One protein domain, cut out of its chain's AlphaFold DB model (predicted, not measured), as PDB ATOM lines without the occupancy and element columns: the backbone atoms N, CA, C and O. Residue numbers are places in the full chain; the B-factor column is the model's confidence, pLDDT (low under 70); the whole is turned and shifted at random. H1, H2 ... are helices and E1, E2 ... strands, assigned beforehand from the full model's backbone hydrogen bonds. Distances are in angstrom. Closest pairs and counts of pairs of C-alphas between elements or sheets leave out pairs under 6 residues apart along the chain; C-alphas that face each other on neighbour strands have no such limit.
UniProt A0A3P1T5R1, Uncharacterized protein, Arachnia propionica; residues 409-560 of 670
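This is residues 409 to 560 of the 670 residues of an uncharacterized protein of Arachnia propionica (UniProt A0A3P1T5R1). A strongly twisted four-stranded sheet makes one end of the domain and the helical hairpin of H3 and H4 the other, with short H2 packed between them. H1 reaches from H4 to strand E2. The printed part has 152 residues, with four named helices, then four named strands, sheet order E2 E3 E1 E4, all antiparallel. It is mixed, helices and strands, with under half of the residues in named elements; compact, radius of gyration of the C-alphas 14.9 A, spans 47 by 31 by 28 A.

H1, residues 426 to 438, touches residues 480 to 487 alone of H4, residues 472 to 487, at a shallow tilt of 17 degrees; the closest C-alphas, Arg 426 and Ala 484, are 5.6 A apart. H2, residues 450 to 456, touches residues 481 to 486 alone of H4; the closest C-alphas, Ala 454 and Val 482, are 5.3 A apart. H3, residues 458 to 465, forms a hairpin with H4; the closest C-alphas, Ala 465 and Ile 475, are 5.5 A apart. In these four helices every O i to N i+4 pair is within hydrogen-bond range. E1, residues 496 to 501, pairs with E3, residues 527 to 534 (N 532 and O 498, 2.9 A), and E4, residues 549 to 553 (N 497 and O 552, 2.8 A). E2, residues 516 to 524, forms a hairpin with E3 (N 517 and O 533, 2.8 A). H1 and H2 are on one face of this sheet, two layers; H2's height over the sheet is 8.7 A.

H1 begins at C-alpha 426 (-75.898, 80.581, 82.886). H4 is 22.3 A long, E3 22.4 A. E4 ends at C-alpha 553 (-69.998, 75.878, 61.326).

The farthest C-alphas, Gly 469 and Gly 545, are 47.8 A apart. The printed part has no cut. The links H1 to H2, E1 to E2 and E3 to E4 are long. Residues 414 to 427 and 435 to 449 are among those with pLDDT under 70.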
ATOM      1  N   LEU A 409     -79.145  65.866  77.542       73.50
ATOM      2  CA  LEU A 409     -79.361  65.629  76.113       73.50
ATOM      3  C   LEU A 409     -78.098  65.736  75.245       73.50
ATOM      4  O   LEU A 409     -78.147  65.362  74.073       73.50
ATOM      5  N   ALA A 410     -76.996  66.279  75.761       72.06
ATOM      6  CA  ALA A 410     -75.751  66.484  75.019       72.06
ATOM      7  C   ALA A 410     -74.615  65.535  75.441       72.06
ATOM      8  O   ALA A 410     -73.571  65.502  74.779       72.06
ATOM      9  N   VAL A 411     -74.814  64.759  76.510       69.94
ATOM     10  CA  VAL A 411     -73.779  63.921  77.135       69.94
ATOM     11  C   VAL A 411     -73.229  62.875  76.161       69.94
ATOM     12  O   VAL A 411     -72.017  62.675  76.103       69.94
ATOM     13  N   TRP A 412     -74.074  62.262  75.328       73.19
ATOM     14  CA  TRP A 412     -73.651  61.289  74.310       73.19
ATOM     15  C   TRP A 412     -72.620  61.830  73.316       73.19
ATOM     16  O   TRP A 412     -71.704  61.113  72.904       73.19
ATOM     17  N   ALA A 413     -72.752  63.099  72.920       71.88
ATOM     18  CA  ALA A 413     -71.867  63.716  71.940       71.88
ATOM     19  C   ALA A 413     -70.475  63.928  72.539       71.88
ATOM     20  O   ALA A 413     -69.458  63.777  71.856       71.88
ATOM     21  N   PHE A 414     -70.430  64.226  73.838       67.69
ATOM     22  CA  PHE A 414     -69.205  64.531  74.549       67.69
ATOM     23  C   PHE A 414     -69.251  64.064  76.016       67.69
ATOM     24  O   PHE A 414     -69.396  64.885  76.925       67.69
ATOM     25  N   PRO A 415     -69.082  62.758  76.272       59.56
ATOM     26  CA  PRO A 415     -69.193  62.211  77.613       59.56
ATOM     27  C   PRO A 415     -68.133  62.828  78.532       59.56
ATOM     28  O   PRO A 415     -66.967  62.959  78.122       59.56
ATOM     29  N   PRO A 416     -68.501  63.205  79.769       52.69
ATOM     30  CA  PRO A 416     -67.557  63.769  80.716       52.69
ATOM     31  C   PRO A 416     -66.445  62.751  80.982       52.69
ATOM     32  O   PRO A 416     -66.683  61.637  81.440       52.69
ATOM     33  N   ARG A 417     -65.197  63.129  80.680       44.53
ATOM     34  CA  ARG A 417     -64.017  62.284  80.943       44.53
ATOM     35  C   ARG A 417     -63.652  62.216  82.429       44.53
ATOM     36  O   ARG A 417     -62.794  61.418  82.792       44.53
ATOM     37  N   HIS A 418     -64.261  63.055  83.268       41.91
ATOM     38  CA  HIS A 418     -63.921  63.177  84.679       41.91
ATOM     39  C   HIS A 418     -65.193  63.224  85.545       41.91
ATOM     40  O   HIS A 418     -66.102  63.984  85.207       41.91
ATOM     41  N   PRO A 419     -65.250  62.495  86.676       37.91
ATOM     42  CA  PRO A 419     -66.393  62.496  87.600       37.91
ATOM     43  C   PRO A 419     -66.662  63.849  88.286       37.91
ATOM     44  O   PRO A 419     -67.621  63.969  89.031       37.91
ATOM     45  N   THR A 420     -65.840  64.874  88.029       40.09
ATOM     46  CA  THR A 420     -65.993  66.244  88.557       40.09
ATOM     47  C   THR A 420     -66.351  67.266  87.470       40.09
ATOM     48  O   THR A 420     -66.142  68.466  87.660       40.09
ATOM     49  N   ALA A 421     -66.791  66.811  86.288       47.12
ATOM     50  CA  ALA A 421     -67.275  67.708  85.245       47.12
ATOM     51  C   ALA A 421     -68.490  68.476  85.773       47.12
ATOM     52  O   ALA A 421     -69.496  67.873  86.137       47.12
ATOM     53  N   ARG A 422     -68.375  69.802  85.849       53.38
ATOM     54  CA  ARG A 422     -69.439  70.650  86.382       53.38
ATOM     55  C   ARG A 422     -70.437  70.961  85.265       53.38
ATOM     56  O   ARG A 422     -70.002  71.222  84.133       53.38
ATOM     57  N   PRO A 423     -71.749  70.962  85.552       57.56
ATOM     58  CA  PRO A 423     -72.745  71.379  84.579       57.56
ATOM     59  C   PRO A 423     -72.456  72.808  84.114       57.56
ATOM     60  O   PRO A 423     -71.888  73.630  84.846       57.56
ATOM     61  N   ASN A 424     -72.840  73.119  82.877       65.25
ATOM     62  CA  ASN A 424     -72.852  74.512  82.465       65.25
ATOM     63  C   ASN A 424     -73.865  75.243  83.365       65.25
ATOM     64  O   ASN A 424     -74.905  74.701  83.737       65.25
ATOM     65  N   THR A 425     -73.549  76.467  83.777       66.75
ATOM     66  CA  THR A 425     -74.502  77.371  84.434       66.75
ATOM     67  C   THR A 425     -74.590  78.633  83.595       66.75
ATOM     68  O   THR A 425     -73.646  78.968  82.876       66.75
ATOM     69  N   ARG A 426     -75.709  79.355  83.671       69.56
ATOM     70  CA  ARG A 426     -75.898  80.581  82.886       69.56
ATOM     71  C   ARG A 426     -74.776  81.587  83.141       69.56
ATOM     72  O   ARG A 426     -74.237  82.143  82.195       69.56
ATOM     73  N   GLU A 427     -74.368  81.747  84.396       68.56
ATOM     74  CA  GLU A 427     -73.234  82.591  84.784       68.56
ATOM     75  C   GLU A 427     -71.927  82.161  84.108       68.56
ATOM     76  O   GLU A 427     -71.238  82.994  83.528       68.56
ATOM     77  N   ARG A 428     -71.615  80.858  84.084       70.75
ATOM     78  CA  ARG A 428     -70.407  80.338  83.421       70.75
ATOM     79  C   ARG A 428     -70.436  80.548  81.909       70.75
ATOM     80  O   ARG A 428     -69.401  80.856  81.325       70.75
ATOM     81  N   VAL A 429     -71.602  80.393  81.280       76.50
ATOM     82  CA  VAL A 429     -71.785  80.631  79.838       76.50
ATOM     83  C   VAL A 429     -71.649  82.122  79.512       76.50
ATOM     84  O   VAL A 429     -70.988  82.481  78.540       76.50
ATOM     85  N   LEU A 430     -72.196  83.010  80.344       75.94
ATOM     86  CA  LEU A 430     -72.014  84.456  80.192       75.94
ATOM     87  C   LEU A 430     -70.551  84.864  80.403       75.94
ATOM     88  O   LEU A 430     -70.001  85.582  79.570       75.94
ATOM     89  N   ALA A 431     -69.889  84.328  81.433       71.81
ATOM     90  CA  ALA A 431     -68.465  84.542  81.687       71.81
ATOM     91  C   ALA A 431     -67.590  84.048  80.521       71.81
ATOM     92  O   ALA A 431     -66.587  84.674  80.193       71.81
ATOM     93  N   ALA A 432     -67.983  82.966  79.841       74.12
ATOM     94  CA  ALA A 432     -67.331  82.497  78.618       74.12
ATOM     95  C   ALA A 432     -67.423  83.519  77.471       74.12
ATOM     96  O   ALA A 432     -66.429  83.810  76.799       74.12
ATOM     97  N   GLY A 433     -68.620  84.072  77.254       75.19
ATOM     98  CA  GLY A 433     -68.863  85.115  76.257       75.19
ATOM     99  C   GLY A 433     -68.114  86.410  76.566       75.19
ATOM    100  O   GLY A 433     -67.528  87.025  75.669       75.19
ATOM    101  N   GLU A 434     -68.075  86.795  77.840       70.94
ATOM    102  CA  GLU A 434     -67.325  87.949  78.326       70.94
ATOM    103  C   GLU A 434     -65.814  87.737  78.210       70.94
ATOM    104  O   GLU A 434     -65.110  88.644  77.772       70.94
ATOM    105  N   ALA A 435     -65.296  86.546  78.513       66.06
ATOM    106  CA  ALA A 435     -63.880  86.216  78.356       66.06
ATOM    107  C   ALA A 435     -63.425  86.359  76.894       66.06
ATOM    108  O   ALA A 435     -62.371  86.936  76.606       66.06
ATOM    109  N   LEU A 436     -64.260  85.909  75.953       69.56
ATOM    110  CA  LEU A 436     -64.039  86.100  74.518       69.56
ATOM    111  C   LEU A 436     -64.071  87.578  74.098       69.56
ATOM    112  O   LEU A 436     -63.322  87.967  73.199       69.56
ATOM    113  N   ALA A 437     -64.919  88.396  74.728       67.69
ATOM    114  CA  ALA A 437     -65.056  89.823  74.429       67.69
ATOM    115  C   ALA A 437     -63.952  90.694  75.062       67.69
ATOM    116  O   ALA A 437     -63.447  91.616  74.423       67.69
ATOM    117  N   SER A 438     -63.570  90.406  76.309       62.03
ATOM    118  CA  SER A 438     -62.719  91.249  77.163       62.03
ATOM    119  C   SER A 438     -61.252  90.803  77.216       62.03
ATOM    120  O   SER A 438     -60.377  91.597  77.563       62.03
ATOM    121  N   GLY A 439     -60.961  89.546  76.864       54.84
ATOM    122  CA  GLY A 439     -59.610  88.984  76.866       54.84
ATOM    123  C   GLY A 439     -59.055  88.589  78.240       54.84
ATOM    124  O   GLY A 439     -57.883  88.224  78.306       54.84
ATOM    125  N   ARG A 440     -59.852  88.637  79.319       48.62
ATOM    126  CA  ARG A 440     -59.496  88.073  80.636       48.62
ATOM    127  C   ARG A 440     -60.166  86.712  80.807       48.62
ATOM    128  O   ARG A 440     -61.367  86.592  80.595       48.62
ATOM    129  N   LEU A 441     -59.385  85.693  81.153       53.09
ATOM    130  CA  LEU A 441     -59.868  84.321  81.302       53.09
ATOM    131  C   LEU A 441     -60.214  84.043  82.778       53.09
ATOM    132  O   LEU A 441     -59.362  84.301  83.629       53.09
ATOM    133  N   PRO A 442     -61.415  83.532  83.101       48.75
ATOM    134  CA  PRO A 442     -61.722  83.014  84.434       48.75
ATOM    135  C   PRO A 442     -61.011  81.671  84.695       48.75
ATOM    136  O   PRO A 442     -60.627  80.975  83.752       48.75
ATOM    137  N   GLU A 443     -60.905  81.259  85.964       46.38
ATOM    138  CA  GLU A 443     -60.611  79.863  86.337       46.38
ATOM    139  C   GLU A 443     -61.797  78.974  85.923       46.38
ATOM    140  O   GLU A 443     -62.771  78.784  86.651       46.38
ATOM    141  N   LEU A 444     -61.762  78.475  84.689       51.25
ATOM    142  CA  LEU A 444     -62.844  77.694  84.089       51.25
ATOM    143  C   LEU A 444     -62.583  76.194  84.230       51.25
ATOM    144  O   LEU A 444     -62.445  75.459  83.250       51.25
ATOM    145  N   ASP A 445     -62.562  75.726  85.473       47.75
ATOM    146  CA  ASP A 445     -62.397  74.309  85.776       47.75
ATOM    147  C   ASP A 445     -63.626  73.498  85.322       47.75
ATOM    148  O   ASP A 445     -64.745  73.693  85.798       47.75
ATOM    149  N   TRP A 446     -63.394  72.580  84.376       50.44
ATOM    150  CA  TRP A 446     -64.268  71.464  83.979       50.44
ATOM    151  C   TRP A 446     -65.684  71.796  83.457       50.44
ATOM    152  O   TRP A 446     -66.672  71.347  84.021       50.44
ATOM    153  N   TRP A 447     -65.809  72.499  82.322       57.59
ATOM    154  CA  TRP A 447     -67.072  72.551  81.547       57.59
ATOM    155  C   TRP A 447     -67.508  71.221  80.938       57.59
ATOM    156  O   TRP A 447     -66.682  70.484  80.392       57.59
ATOM    157  N   GLU A 448     -68.817  71.008  80.926       57.09
ATOM    158  CA  GLU A 448     -69.477  70.014  80.094       57.09
ATOM    159  C   GLU A 448     -69.415  70.443  78.607       57.09
ATOM    160  O   GLU A 448     -69.681  71.612  78.293       57.09
ATOM    161  N   PRO A 449     -69.070  69.560  77.652       59.84
ATOM    162  CA  PRO A 449     -68.844  69.989  76.270       59.84
ATOM    163  C   PRO A 449     -70.137  70.235  75.464       59.84
ATOM    164  O   PRO A 449     -70.066  70.600  74.286       59.84
ATOM    165  N   SER A 450     -71.306  70.129  76.109       71.38
ATOM    166  CA  SER A 450     -72.623  70.551  75.611       71.38
ATOM    167  C   SER A 450     -72.653  72.004  75.116       71.38
ATOM    168  O   SER A 450     -73.388  72.317  74.176       71.38
ATOM    169  N   LEU A 451     -71.771  72.863  75.646       78.81
ATOM    170  CA  LEU A 451     -71.554  74.232  75.171       78.81
ATOM    171  C   LEU A 451     -71.227  74.292  73.670       78.81
ATOM    172  O   LEU A 451     -71.678  75.199  72.970       78.81
ATOM    173  N   THR A 452     -70.474  73.312  73.161       82.50
ATOM    174  CA  THR A 452     -70.110  73.235  71.740       82.50
ATOM    175  C   THR A 452     -71.349  73.018  70.884       82.50
ATOM    176  O   THR A 452     -71.585  73.786  69.954       82.50
ATOM    177  N   LEU A 453     -72.178  72.020  71.220       85.00
ATOM    178  CA  LEU A 453     -73.422  71.770  70.489       85.00
ATOM    179  C   LEU A 453     -74.342  72.984  70.553       85.00
ATOM    180  O   LEU A 453     -74.832  73.414  69.520       85.00
ATOM    181  N   ALA A 454     -74.515  73.598  71.721       87.62
ATOM    182  CA  ALA A 454     -75.361  74.779  71.851       87.62
ATOM    183  C   ALA A 454     -74.858  75.996  71.052       87.62
ATOM    184  O   ALA A 454     -75.658  76.841  70.662       87.62
ATOM    185  N   SER A 455     -73.550  76.088  70.794       87.50
ATOM    186  CA  SER A 455     -72.955  77.221  70.074       87.50
ATOM    187  C   SER A 455     -72.959  77.047  68.553       87.50
ATOM    188  O   SER A 455     -73.093  78.035  67.836       87.50
ATOM    189  N   VAL A 456     -72.799  75.818  68.037       89.00
ATOM    190  CA  VAL A 456     -72.658  75.583  66.581       89.00
ATOM    191  C   VAL A 456     -73.623  74.552  65.989       89.00
ATOM    192  O   VAL A 456     -73.666  74.407  64.770       89.00
ATOM    193  N   CYS A 457     -74.383  73.830  66.813       89.50
ATOM    194  CA  CYS A 457     -75.424  72.871  66.410       89.50
ATOM    195  C   CYS A 457     -76.654  72.902  67.342       89.50
ATOM    196  O   CYS A 457     -77.107  71.836  67.781       89.50
ATOM    197  N   PRO A 458     -77.189  74.077  67.722       88.88
ATOM    198  CA  PRO A 458     -78.283  74.139  68.692       88.88
ATOM    199  C   PRO A 458     -79.548  73.411  68.202       88.88
ATOM    200  O   PRO A 458     -80.341  72.931  69.010       88.88
ATOM    201  N   GLU A 459     -79.717  73.250  66.888       88.25
ATOM    202  CA  GLU A 459     -80.789  72.468  66.271       88.25
ATOM    203  C   GLU A 459     -80.744  70.974  66.632       88.25
ATOM    204  O   GLU A 459     -81.788  70.328  66.703       88.25
ATOM    205  N   VAL A 460     -79.555  70.423  66.909       89.25
ATOM    206  CA  VAL A 460     -79.394  69.020  67.328       89.25
ATOM    207  C   VAL A 460     -79.965  68.828  68.726       89.25
ATOM    208  O   VAL A 460     -80.659  67.844  68.973       89.25
ATOM    209  N   LEU A 461     -79.736  69.792  69.626       88.69
ATOM    210  CA  LEU A 461     -80.324  69.768  70.966       88.69
ATOM    211  C   LEU A 461     -81.849  69.826  70.891       88.69
ATOM    212  O   LEU A 461     -82.521  69.073  71.590       88.69
ATOM    213  N   LEU A 462     -82.393  70.667  70.007       88.69
ATOM    214  CA  LEU A 462     -83.835  70.751  69.791       88.69
ATOM    215  C   LEU A 462     -84.411  69.443  69.224       88.69
ATOM    216  O   LEU A 462     -85.461  68.996  69.679       88.69
ATOM    217  N   ALA A 463     -83.726  68.803  68.271       88.69
ATOM    218  CA  ALA A 463     -84.152  67.526  67.699       88.69
ATOM    219  C   ALA A 463     -84.163  66.393  68.740       88.69
ATOM    220  O   ALA A 463     -85.123  65.630  68.812       88.69
ATOM    221  N   VAL A 464     -83.132  66.317  69.587       88.88
ATOM    222  CA  VAL A 464     -83.054  65.333  70.679       88.88
ATOM    223  C   VAL A 464     -84.113  65.606  71.756       88.88
ATOM    224  O   VAL A 464     -84.722  64.666  72.274       88.88
ATOM    225  N   ALA A 465     -84.367  66.880  72.067       87.69
ATOM    226  CA  ALA A 465     -85.393  67.302  73.022       87.69
ATOM    227  C   ALA A 465     -86.819  66.994  72.540       87.69
ATOM    228  O   ALA A 465     -87.679  66.667  73.351       87.69
ATOM    229  N   ALA A 466     -87.064  67.060  71.228       89.06
ATOM    230  CA  ALA A 466     -88.351  66.723  70.621       89.06
ATOM    231  C   ALA A 466     -88.645  65.208  70.594       89.06
ATOM    232  O   ALA A 466     -89.734  64.802  70.187       89.06
ATOM    233  N   GLY A 467     -87.695  64.367  71.019       88.06
ATOM    234  CA  GLY A 467     -87.860  62.919  71.088       88.06
ATOM    235  C   GLY A 467     -88.942  62.473  72.088       88.06
ATOM    236  O   GLY A 467     -89.171  63.127  73.109       88.06
ATOM    237  N   PRO A 468     -89.611  61.330  71.850       87.44
ATOM    238  CA  PRO A 468     -90.654  60.835  72.741       87.44
ATOM    239  C   PRO A 468     -90.111  60.470  74.131       87.44
ATOM    240  O   PRO A 468     -89.055  59.843  74.269       87.44
ATOM    241  N   GLY A 469     -90.875  60.818  75.172       81.25
ATOM    242  CA  GLY A 469     -90.598  60.457  76.569       81.25
ATOM    243  C   GLY A 469     -89.449  61.230  77.224       81.25
ATOM    244  O   GLY A 469     -88.811  60.690  78.127       81.25
ATOM    245  N   ARG A 470     -89.112  62.424  76.722       83.69
ATOM    246  CA  ARG A 470     -88.167  63.342  77.372       83.69
ATOM    247  C   ARG A 470     -88.815  64.027  78.569       83.69
ATOM    248  O   ARG A 470     -89.999  64.364  78.519       83.69
ATOM    249  N   ASP A 471     -88.043  64.210  79.632       79.50
ATOM    250  CA  ASP A 471     -88.513  64.919  80.814       79.50
ATOM    251  C   ASP A 471     -88.568  66.430  80.542       79.50
ATOM    252  O   ASP A 471     -87.740  66.991  79.819       79.50
ATOM    253  N   VAL A 472     -89.557  67.114  81.121       76.81
ATOM    254  CA  VAL A 472     -89.729  68.560  80.921       76.81
ATOM    255  C   VAL A 472     -88.508  69.335  81.425       76.81
ATOM    256  O   VAL A 472     -88.137  70.330  80.803       76.81
ATOM    257  N   ALA A 473     -87.850  68.876  82.493       70.38
ATOM    258  CA  ALA A 473     -86.632  69.491  83.007       70.38
ATOM    259  C   ALA A 473     -85.453  69.341  82.031       70.38
ATOM    260  O   ALA A 473     -84.711  70.302  81.845       70.38
ATOM    261  N   GLU A 474     -85.312  68.199  81.344       75.50
ATOM    262  CA  GLU A 474     -84.279  68.013  80.307       75.50
ATOM    263  C   GLU A 474     -84.471  69.011  79.152       75.50
ATOM    264  O   GLU A 474     -83.518  69.643  78.690       75.50
ATOM    265  N   ILE A 475     -85.722  69.188  78.707       81.75
ATOM    266  CA  ILE A 475     -86.075  70.130  77.636       81.75
ATOM    267  C   ILE A 475     -85.807  71.574  78.084       81.75
ATOM    268  O   ILE A 475     -85.250  72.367  77.321       81.75
ATOM    269  N   GLN A 476     -86.175  71.922  79.321       75.50
ATOM    270  CA  GLN A 476     -85.932  73.245  79.900       75.50
ATOM    271  C   GLN A 476     -84.435  73.543  80.055       75.50
ATOM    272  O   GLN A 476     -84.013  74.649  79.717       75.50
ATOM    273  N   GLY A 477     -83.631  72.570  80.490       74.75
ATOM    274  CA  GLY A 477     -82.180  72.715  80.626       74.75
ATOM    275  C   GLY A 477     -81.486  72.955  79.284       74.75
ATOM    276  O   GLY A 477     -80.666  73.867  79.155       74.75
ATOM    277  N   ALA A 478     -81.872  72.209  78.244       82.12
ATOM    278  CA  ALA A 478     -81.370  72.427  76.887       82.12
ATOM    279  C   ALA A 478     -81.793  73.793  76.314       82.12
ATOM    280  O   ALA A 478     -80.971  74.487  75.710       82.12
ATOM    281  N   ALA A 479     -83.042  74.213  76.543       83.25
ATOM    282  CA  ALA A 479     -83.531  75.530  76.136       83.25
ATOM    283  C   ALA A 479     -82.749  76.665  76.819       83.25
ATOM    284  O   ALA A 479     -82.297  77.598  76.151       83.25
ATOM    285  N   ALA A 480     -82.532  76.556  78.133       77.50
ATOM    286  CA  ALA A 480     -81.775  77.527  78.916       77.50
ATOM    287  C   ALA A 480     -80.304  77.614  78.473       77.50
ATOM    288  O   ALA A 480     -79.737  78.706  78.449       77.50
ATOM    289  N   LEU A 481     -79.692  76.492  78.071       82.19
ATOM    290  CA  LEU A 481     -78.336  76.472  77.510       82.19
ATOM    291  C   LEU A 481     -78.245  77.243  76.195       82.19
ATOM    292  O   LEU A 481     -77.351  78.073  76.035       82.19
ATOM    293  N   VAL A 482     -79.169  76.995  75.268       86.88
ATOM    294  CA  VAL A 482     -79.187  77.686  73.972       86.88
ATOM    295  C   VAL A 482     -79.423  79.186  74.154       86.88
ATOM    296  O   VAL A 482     -78.719  79.986  73.537       86.88
ATOM    297  N   GLU A 483     -80.345  79.585  75.034       82.88
ATOM    298  CA  GLU A 483     -80.560  81.002  75.354       82.88
ATOM    299  C   GLU A 483     -79.334  81.641  76.019       82.88
ATOM    300  O   GLU A 483     -78.926  82.731  75.627       82.88
ATOM    301  N   ALA A 484     -78.680  80.957  76.962       81.38
ATOM    302  CA  ALA A 484     -77.457  81.466  77.580       81.38
ATOM    303  C   ALA A 484     -76.323  81.650  76.556       81.38
ATOM    304  O   ALA A 484     -75.618  82.656  76.606       81.38
ATOM    305  N   CYS A 485     -76.157  80.724  75.604       85.75
ATOM    306  CA  CYS A 485     -75.183  80.863  74.519       85.75
ATOM    307  C   CYS A 485     -75.500  82.044  73.599       85.75
ATOM    308  O   CYS A 485     -74.581  82.714  73.125       85.75
ATOM    309  N   LEU A 486     -76.784  82.294  73.340       84.62
ATOM    310  CA  LEU A 486     -77.237  83.434  72.552       84.62
ATOM    311  C   LEU A 486     -76.939  84.755  73.273       84.62
ATOM    312  O   LEU A 486     -76.317  85.640  72.690       84.62
ATOM    313  N   ASP A 487     -77.291  84.850  74.554       82.38
ATOM    314  CA  ASP A 487     -77.062  86.039  75.384       82.38
ATOM    315  C   ASP A 487     -75.566  86.318  75.597       82.38
ATOM    316  O   ASP A 487     -75.124  87.465  75.577       82.38
ATOM    317  N   ALA A 488     -74.761  85.262  75.731       79.94
ATOM    318  CA  ALA A 488     -73.304  85.342  75.796       79.94
ATOM    319  C   ALA A 488     -72.659  85.683  74.437       79.94
ATOM    320  O   ALA A 488     -71.444  85.870  74.349       79.94
ATOM    321  N   GLY A 489     -73.438  85.721  73.349       81.94
ATOM    322  CA  GLY A 489     -72.966  85.889  71.974       81.94
ATOM    323  C   GLY A 489     -72.003  84.785  71.519       81.94
ATOM    324  O   GLY A 489     -71.099  85.050  70.728       81.94
ATOM    325  N   LEU A 490     -72.128  83.583  72.077       84.56
ATOM    326  CA  LEU A 490     -71.415  82.376  71.647       84.56
ATOM    327  C   LEU A 490     -72.140  81.697  70.483       84.56
ATOM    328  O   LEU A 490     -71.497  81.133  69.601       84.56
ATOM    329  N   LEU A 491     -73.471  81.798  70.465       87.06
ATOM    330  CA  LEU A 491     -74.316  81.381  69.357       87.06
ATOM    331  C   LEU A 491     -74.622  82.589  68.459       87.06
ATOM    332  O   LEU A 491     -75.339  83.509  68.845       87.06
ATOM    333  N   THR A 492     -74.083  82.571  67.244       85.19
ATOM    334  CA  THR A 492     -74.330  83.570  66.191       85.19
ATOM    335  C   THR A 492     -74.570  82.845  64.867       85.19
ATOM    336  O   THR A 492     -74.227  81.670  64.746       85.19
ATOM    337  N   SER A 493     -75.065  83.536  63.836       84.19
ATOM    338  CA  SER A 493     -75.188  82.974  62.476       84.19
ATOM    339  C   SER A 493     -73.844  82.692  61.788       84.19
ATOM    340  O   SER A 493     -73.795  82.127  60.696       84.19
ATOM    341  N   ARG A 494     -72.724  83.085  62.410       85.19
ATOM    342  CA  ARG A 494     -71.363  82.858  61.905       85.19
ATOM    343  C   ARG A 494     -70.526  81.964  62.812       85.19
ATOM    344  O   ARG A 494     -69.404  81.641  62.425       85.19
ATOM    345  N   ALA A 495     -71.059  81.557  63.963       89.00
ATOM    346  CA  ALA A 495     -70.357  80.740  64.937       89.00
ATOM    347  C   ALA A 495     -69.781  79.477  64.284       89.00
ATOM    348  O   ALA A 495     -70.436  78.785  63.497       89.00
ATOM    349  N   CYS A 496     -68.527  79.177  64.594       91.19
ATOM    350  CA  CYS A 496     -67.875  77.958  64.155       91.19
ATOM    351  C   CYS A 496     -66.998  77.388  65.262       91.19
ATOM    352  O   CYS A 496     -66.621  78.071  66.211       91.19
ATOM    353  N   ALA A 497     -66.680  76.112  65.126       90.19
ATOM    354  CA  ALA A 497     -65.721  75.430  65.954       90.19
ATOM    355  C   ALA A 497     -64.697  74.733  65.064       90.19
ATOM    356  O   ALA A 497     -65.001  74.266  63.960       90.19
ATOM    357  N   TRP A 498     -63.465  74.674  65.537       91.31
ATOM    358  CA  TRP A 498     -62.351  74.107  64.793       91.31
ATOM    359  C   TRP A 498     -61.358  73.439  65.729       91.31
ATOM    360  O   TRP A 498     -61.286  73.762  66.915       91.31
ATOM    361  N   THR A 499     -60.616  72.479  65.188       90.38
ATOM    362  CA  THR A 499     -59.667  71.665  65.938       90.38
ATOM    363  C   THR A 499     -58.257  71.773  65.386       90.38
ATOM    364  O   THR A 499     -58.051  72.124  64.223       90.38
ATOM    365  N   PHE A 500     -57.267  71.482  66.224       91.50
ATOM    366  CA  PHE A 500     -55.876  71.329  65.806       91.50
ATOM    367  C   PHE A 500     -55.136  70.354  66.735       91.50
ATOM    368  O   PHE A 500     -55.523  70.231  67.905       91.50
ATOM    369  N   PRO A 501     -54.051  69.707  66.262       91.81
ATOM    370  CA  PRO A 501     -53.261  68.812  67.100       91.81
ATOM    371  C   PRO A 501     -52.728  69.537  68.337       91.81
ATOM    372  O   PRO A 501     -52.123  70.606  68.240       91.81
ATOM    373  N   ASN A 502     -52.922  68.958  69.514       89.69
ATOM    374  CA  ASN A 502     -52.487  69.505  70.792       89.69
ATOM    375  C   ASN A 502     -51.317  68.725  71.402       89.69
ATOM    376  O   ASN A 502     -51.043  68.877  72.580       89.69
ATOM    377  N   GLU A 503     -50.573  67.943  70.618       82.31
ATOM    378  CA  GLU A 503     -49.381  67.241  71.106       82.31
ATOM    379  C   GLU A 503     -48.079  67.823  70.521       82.31
ATOM    380  O   GLU A 503     -47.935  67.928  69.299       82.31
ATOM    381  N   PRO A 504     -47.107  68.240  71.368       83.56
ATOM    382  CA  PRO A 504     -47.243  68.500  72.815       83.56
ATOM    383  C   PRO A 504     -48.259  69.631  73.126       83.56
ATOM    384  O   PRO A 504     -48.540  70.427  72.229       83.56
ATOM    385  N   PRO A 505     -48.787  69.767  74.355       83.94
ATOM    386  CA  PRO A 505     -49.822  70.762  74.680       83.94
ATOM    387  C   PRO A 505     -49.430  72.198  74.318       83.94
ATOM    388  O   PRO A 505     -48.373  72.682  74.724       83.94
ATOM    389  N   VAL A 506     -50.276  72.868  73.531       83.75
ATOM    390  CA  VAL A 506     -50.120  74.282  73.123       83.75
ATOM    391  C   VAL A 506     -51.292  75.137  73.588       83.75
ATOM    392  O   VAL A 506     -51.108  76.332  73.805       83.75
ATOM    393  N   ALA A 507     -52.471  74.541  73.748       83.06
ATOM    394  CA  ALA A 507     -53.616  75.185  74.364       83.06
ATOM    395  C   ALA A 507     -54.207  74.282  75.441       83.06
ATOM    396  O   ALA A 507     -54.315  73.064  75.275       83.06
ATOM    397  N   TRP A 508     -54.623  74.912  76.524       78.25
ATOM    398  CA  TRP A 508     -55.404  74.325  77.592       78.25
ATOM    399  C   TRP A 508     -56.851  74.782  77.476       78.25
ATOM    400  O   TRP A 508     -57.188  75.744  76.785       78.25
ATOM    401  N   LYS A 509     -57.740  74.060  78.145       74.75
ATOM    402  CA  LYS A 509     -59.133  74.472  78.264       74.75
ATOM    403  C   LYS A 509     -59.217  75.847  78.932       74.75
ATOM    404  O   LYS A 509     -58.535  76.095  79.917       74.75
ATOM    405  N   GLY A 510     -60.071  76.713  78.398       71.81
ATOM    406  CA  GLY A 510     -60.185  78.108  78.806       71.81
ATOM    407  C   GLY A 510     -59.241  79.041  78.052       71.81
ATOM    408  O   GLY A 510     -59.510  80.234  78.020       71.81
ATOM    409  N   ASP A 511     -58.198  78.540  77.379       78.25
ATOM    410  CA  ASP A 511     -57.258  79.408  76.668       78.25
ATOM    411  C   ASP A 511     -57.912  80.120  75.486       78.25
ATOM    412  O   ASP A 511     -58.704  79.556  74.723       78.25
ATOM    413  N   ARG A 512     -57.494  81.369  75.272       81.44
ATOM    414  CA  ARG A 512     -57.809  82.090  74.046       81.44
ATOM    415  C   ARG A 512     -56.837  81.672  72.947       81.44
ATOM    416  O   ARG A 512     -55.637  81.922  73.044       81.44
ATOM    417  N   VAL A 513     -57.358  81.106  71.865       85.31
ATOM    418  CA  VAL A 513     -56.562  80.608  70.737       85.31
ATOM    419  C   VAL A 513     -57.024  81.294  69.460       85.31
ATOM    420  O   VAL A 513     -58.141  81.079  69.003       85.31
ATOM    421  N   ALA A 514     -56.162  82.142  68.887       84.25
ATOM    422  CA  ALA A 514     -56.426  82.866  67.638       84.25
ATOM    423  C   ALA A 514     -57.802  83.567  67.598       84.25
ATOM    424  O   ALA A 514     -58.535  83.468  66.621       84.25
ATOM    425  N   GLY A 515     -58.165  84.247  68.691       80.06
ATOM    426  CA  GLY A 515     -59.440  84.960  68.813       80.06
ATOM    427  C   GLY A 515     -60.620  84.105  69.287       80.06
ATOM    428  O   GLY A 515     -61.594  84.681  69.762       80.06
ATOM    429  N   GLY A 516     -60.513  82.773  69.242       85.56
ATOM    430  CA  GLY A 516     -61.497  81.833  69.780       85.56
ATOM    431  C   GLY A 516     -61.177  81.340  71.196       85.56
ATOM    432  O   GLY A 516     -60.149  81.696  71.773       85.56
ATOM    433  N   LEU A 517     -62.066  80.515  71.750       84.31
ATOM    434  CA  LEU A 517     -61.999  79.947  73.096       84.31
ATOM    435  C   LEU A 517     -61.809  78.433  73.037       84.31
ATOM    436  O   LEU A 517     -62.660  77.731  72.493       84.31
ATOM    437  N   CYS A 518     -60.722  77.925  73.612       83.62
ATOM    438  CA  CYS A 518     -60.490  76.493  73.754       83.62
ATOM    439  C   CYS A 518     -61.466  75.909  74.786       83.62
ATOM    440  O   CYS A 518     -61.359  76.184  75.979       83.62
ATOM    441  N   VAL A 519     -62.432  75.103  74.346       78.19
ATOM    442  CA  VAL A 519     -63.485  74.547  75.220       78.19
ATOM    443  C   VAL A 519     -63.175  73.144  75.733       78.19
ATOM    444  O   VAL A 519     -63.803  72.669  76.685       78.19
ATOM    445  N   GLY A 520     -62.168  72.491  75.163       76.69
ATOM    446  CA  GLY A 520     -61.678  71.210  75.645       76.69
ATOM    447  C   GLY A 520     -60.654  70.575  74.719       76.69
ATOM    448  O   GLY A 520     -60.393  71.060  73.619       76.69
ATOM    449  N   THR A 521     -60.107  69.456  75.183       77.00
ATOM    450  CA  THR A 521     -59.250  68.573  74.398       77.00
ATOM    451  C   THR A 521     -59.842  67.165  74.375       77.00
ATOM    452  O   THR A 521     -60.507  66.735  75.323       77.00
ATOM    453  N   TRP A 522     -59.641  66.429  73.286       70.94
ATOM    454  CA  TRP A 522     -59.986  65.009  73.217       70.94
ATOM    455  C   TRP A 522     -58.989  64.238  72.366       70.94
ATOM    456  O   TRP A 522     -58.179  64.806  71.655       70.94
ATOM    457  N   GLN A 523     -59.057  62.916  72.457       69.56
ATOM    458  CA  GLN A 523     -58.178  62.005  71.728       69.56
ATOM    459  C   GLN A 523     -58.859  61.578  70.427       69.56
ATOM    460  O   GLN A 523     -59.987  61.086  70.484       69.56
ATOM    461  N   VAL A 524     -58.187  61.771  69.291       68.56
ATOM    462  CA  VAL A 524     -58.578  61.266  67.963       68.56
ATOM    463  C   VAL A 524     -57.412  60.453  67.432       68.56
ATOM    464  O   VAL A 524     -56.304  60.968  67.368       68.56
ATOM    465  N   ASP A 525     -57.643  59.183  67.102       70.19
ATOM    466  CA  ASP A 525     -56.619  58.285  66.543       70.19
ATOM    467  C   ASP A 525     -55.311  58.208  67.360       70.19
ATOM    468  O   ASP A 525     -54.235  57.950  66.827       70.19
ATOM    469  N   GLY A 526     -55.410  58.397  68.681       72.06
ATOM    470  CA  GLY A 526     -54.269  58.378  69.601       72.06
ATOM    471  C   GLY A 526     -53.486  59.690  69.697       72.06
ATOM    472  O   GLY A 526     -52.453  59.699  70.358       72.06
ATOM    473  N   GLU A 527     -53.968  60.770  69.074       80.00
ATOM    474  CA  GLU A 527     -53.436  62.125  69.222       80.00
ATOM    475  C   GLU A 527     -54.437  63.037  69.949       80.00
ATOM    476  O   GLU A 527     -55.632  63.073  69.629       80.00
ATOM    477  N   GLU A 528     -53.960  63.836  70.906       83.50
ATOM    478  CA  GLU A 528     -54.766  64.898  71.504       83.50
ATOM    479  C   GLU A 528     -55.059  66.008  70.485       83.50
ATOM    480  O   GLU A 528     -54.160  66.546  69.843       83.50
ATOM    481  N   GLN A 529     -56.324  66.399  70.375       85.75
ATOM    482  CA  GLN A 529     -56.814  67.527  69.593       85.75
ATOM    483  C   GLN A 529     -57.438  68.551  70.543       85.75
ATOM    484  O   GLN A 529     -58.200  68.180  71.437       85.75
ATOM    485  N   ALA A 530     -57.154  69.836  70.340       87.81
ATOM    486  CA  ALA A 530     -57.843  70.930  71.023       87.81
ATOM    487  C   ALA A 530     -59.037  71.400  70.184       87.81
ATOM    488  O   ALA A 530     -58.916  71.484  68.964       87.81
ATOM    489  N   LEU A 531     -60.160  71.734  70.824       87.19
ATOM    490  CA  LEU A 531     -61.348  72.308  70.186       87.19
ATOM    491  C   LEU A 531     -61.542  73.752  70.604       87.19
ATOM    492  O   LEU A 531     -61.629  74.060  71.794       87.19
ATOM    493  N   VAL A 532     -61.702  74.615  69.609       88.50
ATOM    494  CA  VAL A 532     -61.844  76.052  69.796       88.50
ATOM    495  C   VAL A 532     -63.165  76.535  69.211       88.50
ATOM    496  O   VAL A 532     -63.462  76.258  68.052       88.50
ATOM    497  N   LEU A 533     -63.942  77.271  70.011       88.31
ATOM    498  CA  LEU A 533     -65.144  77.990  69.589       88.31
ATOM    499  C   LEU A 533     -64.792  79.405  69.125       88.31
ATOM    500  O   LEU A 533     -64.090  80.138  69.822       88.31
ATOM    501  N   ALA A 534     -65.322  79.816  67.978       87.94
ATOM    502  CA  ALA A 534     -65.150  81.145  67.410       87.94
ATOM    503  C   ALA A 534     -66.500  81.759  67.014       87.94
ATOM    504  O   ALA A 534     -67.349  81.109  66.404       87.94
ATOM    505  N   ARG A 535     -66.685  83.041  67.348       81.19
ATOM    506  CA  ARG A 535     -67.971  83.758  67.245       81.19
ATOM    507  C   ARG A 535     -68.272  84.246  65.828       81.19
ATOM    508  O   ARG A 535     -69.412  84.184  65.384       81.19
ATOM    509  N   ASP A 536     -67.243  84.702  65.116       77.62
ATOM    510  CA  ASP A 536     -67.389  85.435  63.845       77.62
ATOM    511  C   ASP A 536     -67.089  84.580  62.606       77.62
ATOM    512  O   ASP A 536     -67.083  85.053  61.462       77.62
ATOM    513  N   GLY A 537     -66.866  83.286  62.827       68.75
ATOM    514  CA  GLY A 537     -66.532  82.337  61.777       68.75
ATOM    515  C   GLY A 537     -65.059  82.344  61.378       68.75
ATOM    516  O   GLY A 537     -64.710  81.648  60.419       68.75
ATOM    517  N   GLU A 538     -64.233  83.123  62.083       75.38
ATOM    518  CA  GLU A 538     -62.788  83.194  61.898       75.38
ATOM    519  C   GLU A 538     -62.111  81.907  62.378       75.38
ATOM    520  O   GLU A 538     -62.338  81.410  63.484       75.38
ATOM    521  N   ARG A 539     -61.263  81.362  61.509       86.88
ATOM    522  CA  ARG A 539     -60.465  80.165  61.746       86.88
ATOM    523  C   ARG A 539     -59.081  80.416  61.149       86.88
ATOM    524  O   ARG A 539     -59.009  80.689  59.949       86.88
ATOM    525  N   PRO A 540     -57.996  80.348  61.931       89.56
ATOM    526  CA  PRO A 540     -56.652  80.474  61.379       89.56
ATOM    527  C   PRO A 540     -56.293  79.237  60.545       89.56
ATOM    528  O   PRO A 540     -56.769  78.139  60.820       89.56
ATOM    529  N   ASP A 541     -55.383  79.382  59.579       90.94
ATOM    530  CA  ASP A 541     -54.839  78.225  58.849       90.94
ATOM    531  C   ASP A 541     -53.963  77.343  59.750       90.94
ATOM    532  O   ASP A 541     -53.865  76.126  59.554       90.94
ATOM    533  N   ARG A 542     -53.288  77.964  60.733       91.38
ATOM    534  CA  ARG A 542     -52.403  77.287  61.684       91.38
ATOM    535  C   ARG A 542     -52.439  77.897  63.082       91.38
ATOM    536  O   ARG A 542     -52.468  79.116  63.225       91.38
ATOM    537  N   VAL A 543     -52.288  77.052  64.101       90.31
ATOM    538  CA  VAL A 543     -52.036  77.446  65.501       90.31
ATOM    539  C   VAL A 543     -50.685  76.884  65.926       90.31
ATOM    540  O   VAL A 543     -50.456  75.685  65.807       90.31
ATOM    541  N   ALA A 544     -49.757  77.743  66.360       86.88
ATOM    542  CA  ALA A 544     -48.375  77.359  66.693       86.88
ATOM    543  C   ALA A 544     -47.701  76.465  65.623       86.88
ATOM    544  O   ALA A 544     -46.993  75.509  65.927       86.88
ATOM    545  N   GLY A 545     -47.960  76.756  64.343       87.56
ATOM    546  CA  GLY A 545     -47.432  75.985  63.215       87.56
ATOM    547  C   GLY A 545     -48.194  74.695  62.887       87.56
ATOM    548  O   GLY A 545     -47.849  74.047  61.900       87.56
ATOM    549  N   ARG A 546     -49.249  74.336  63.624       90.12
ATOM    550  CA  ARG A 546     -50.053  73.118  63.421       90.12
ATOM    551  C   ARG A 546     -51.263  73.383  62.533       90.12
ATOM    552  O   ARG A 546     -51.861  74.445  62.688       90.12
ATOM    553  N   PRO A 547     -51.612  72.476  61.605       92.62
ATOM    554  CA  PRO A 547     -52.762  72.661  60.730       92.62
ATOM    555  C   PRO A 547     -54.064  72.664  61.534       92.62
ATOM    556  O   PRO A 547     -54.216  71.888  62.476       92.62
ATOM    557  N   VAL A 548     -54.992  73.531  61.141       92.62
ATOM    558  CA  VAL A 548     -56.319  73.638  61.754       92.62
ATOM    559  C   VAL A 548     -57.358  73.005  60.832       92.62
ATOM    560  O   VAL A 548     -57.423  73.315  59.639       92.62
ATOM    561  N   ALA A 549     -58.207  72.146  61.388       89.12
ATOM    562  CA  ALA A 549     -59.352  71.546  60.714       89.12
ATOM    563  C   ALA A 549     -60.642  72.244  61.167       89.12
ATOM    564  O   ALA A 549     -60.812  72.551  62.343       89.12
ATOM    565  N   GLU A 550     -61.546  72.559  60.235       88.44
ATOM    566  CA  GLU A 550     -62.886  73.001  60.631       88.44
ATOM    567  C   GLU A 550     -63.616  71.791  61.213       88.44
ATOM    568  O   GLU A 550     -63.676  70.743  60.575       88.44
ATOM    569  N   TRP A 551     -64.132  71.933  62.432       86.50
ATOM    570  CA  TRP A 551     -64.947  70.899  63.055       86.50
ATOM    571  C   TRP A 551     -66.383  71.049  62.577       86.50
ATOM    572  O   TRP A 551     -66.977  70.110  62.045       86.50
ATOM    573  N   ARG A 552     -66.930  72.262  62.729       85.62
ATOM    574  CA  ARG A 552     -68.251  72.609  62.219       85.62
ATOM    575  C   ARG A 552     -68.497  74.109  62.205       85.62
ATOM    576  O   ARG A 552     -67.958  74.849  63.021       85.62
ATOM    577  N   ARG A 553     -69.396  74.544  61.330       88.00
ATOM    578  CA  ARG A 553     -69.998  75.878  61.326       88.00
ATOM    579  C   ARG A 553     -71.493  75.762  61.585       88.00
ATOM    580  O   ARG A 553     -72.101  74.793  61.129       88.00
ATOM    581  N   THR A 554     -72.065  76.742  62.283       86.44
ATOM    582  CA  THR A 554     -73.518  76.806  62.443       86.44
ATOM    583  C   THR A 554     -74.213  76.802  61.083       86.44
ATOM    584  O   THR A 554     -73.732  77.397  60.114       86.44
ATOM    585  N   ARG A 555     -75.337  76.092  61.004       81.75
ATOM    586  CA  ARG A 555     -76.232  76.080  59.835       81.75
ATOM    587  C   ARG A 555     -77.491  76.914  60.086       81.75
ATOM    588  O   ARG A 555     -78.377  76.960  59.240       81.75
ATOM    589  N   VAL A 556     -77.580  77.528  61.265       81.25
ATOM    590  CA  VAL A 556     -78.726  78.306  61.720       81.25
ATOM    591  C   VAL A 556     -78.516  79.767  61.342       81.25
ATOM    592  O   VAL A 556     -77.697  80.460  61.946       81.25
ATOM    593  N   ASP A 557     -79.278  80.233  60.353       81.44
ATOM    594  CA  ASP A 557     -79.232  81.627  59.892       81.44
ATOM    595  C   ASP A 557     -79.786  82.604  60.943       81.44
ATOM    596  O   ASP A 557     -79.256  83.703  61.111       81.44
ATOM    597  N   ASP A 558     -80.827  82.192  61.675       82.75
ATOM    598  CA  ASP A 558     -81.444  82.953  62.765       82.75
ATOM    599  C   ASP A 558     -81.526  82.103  64.049       82.75
ATOM    600  O   ASP A 558     -82.451  81.298  64.207       82.75
ATOM    601  N   PRO A 559     -80.575  82.274  64.989       82.81
ATOM    602  CA  PRO A 559     -80.566  81.571  66.272       82.81
ATOM    603  C   PRO A 559     -81.860  81.671  67.087       82.81
ATOM    604  O   PRO A 559     -82.194  80.742  67.829       82.81
ATOM    605  N   HIS A 560     -82.627  82.758  66.937       81.31
ATOM    606  CA  HIS A 560     -83.884  82.929  67.664       81.31
ATOM    607  C   HIS A 560     -84.953  81.911  67.241       81.31
ATOM    608  O   HIS A 560     -85.855  81.621  68.029       81.31
TER     609      HIS A 560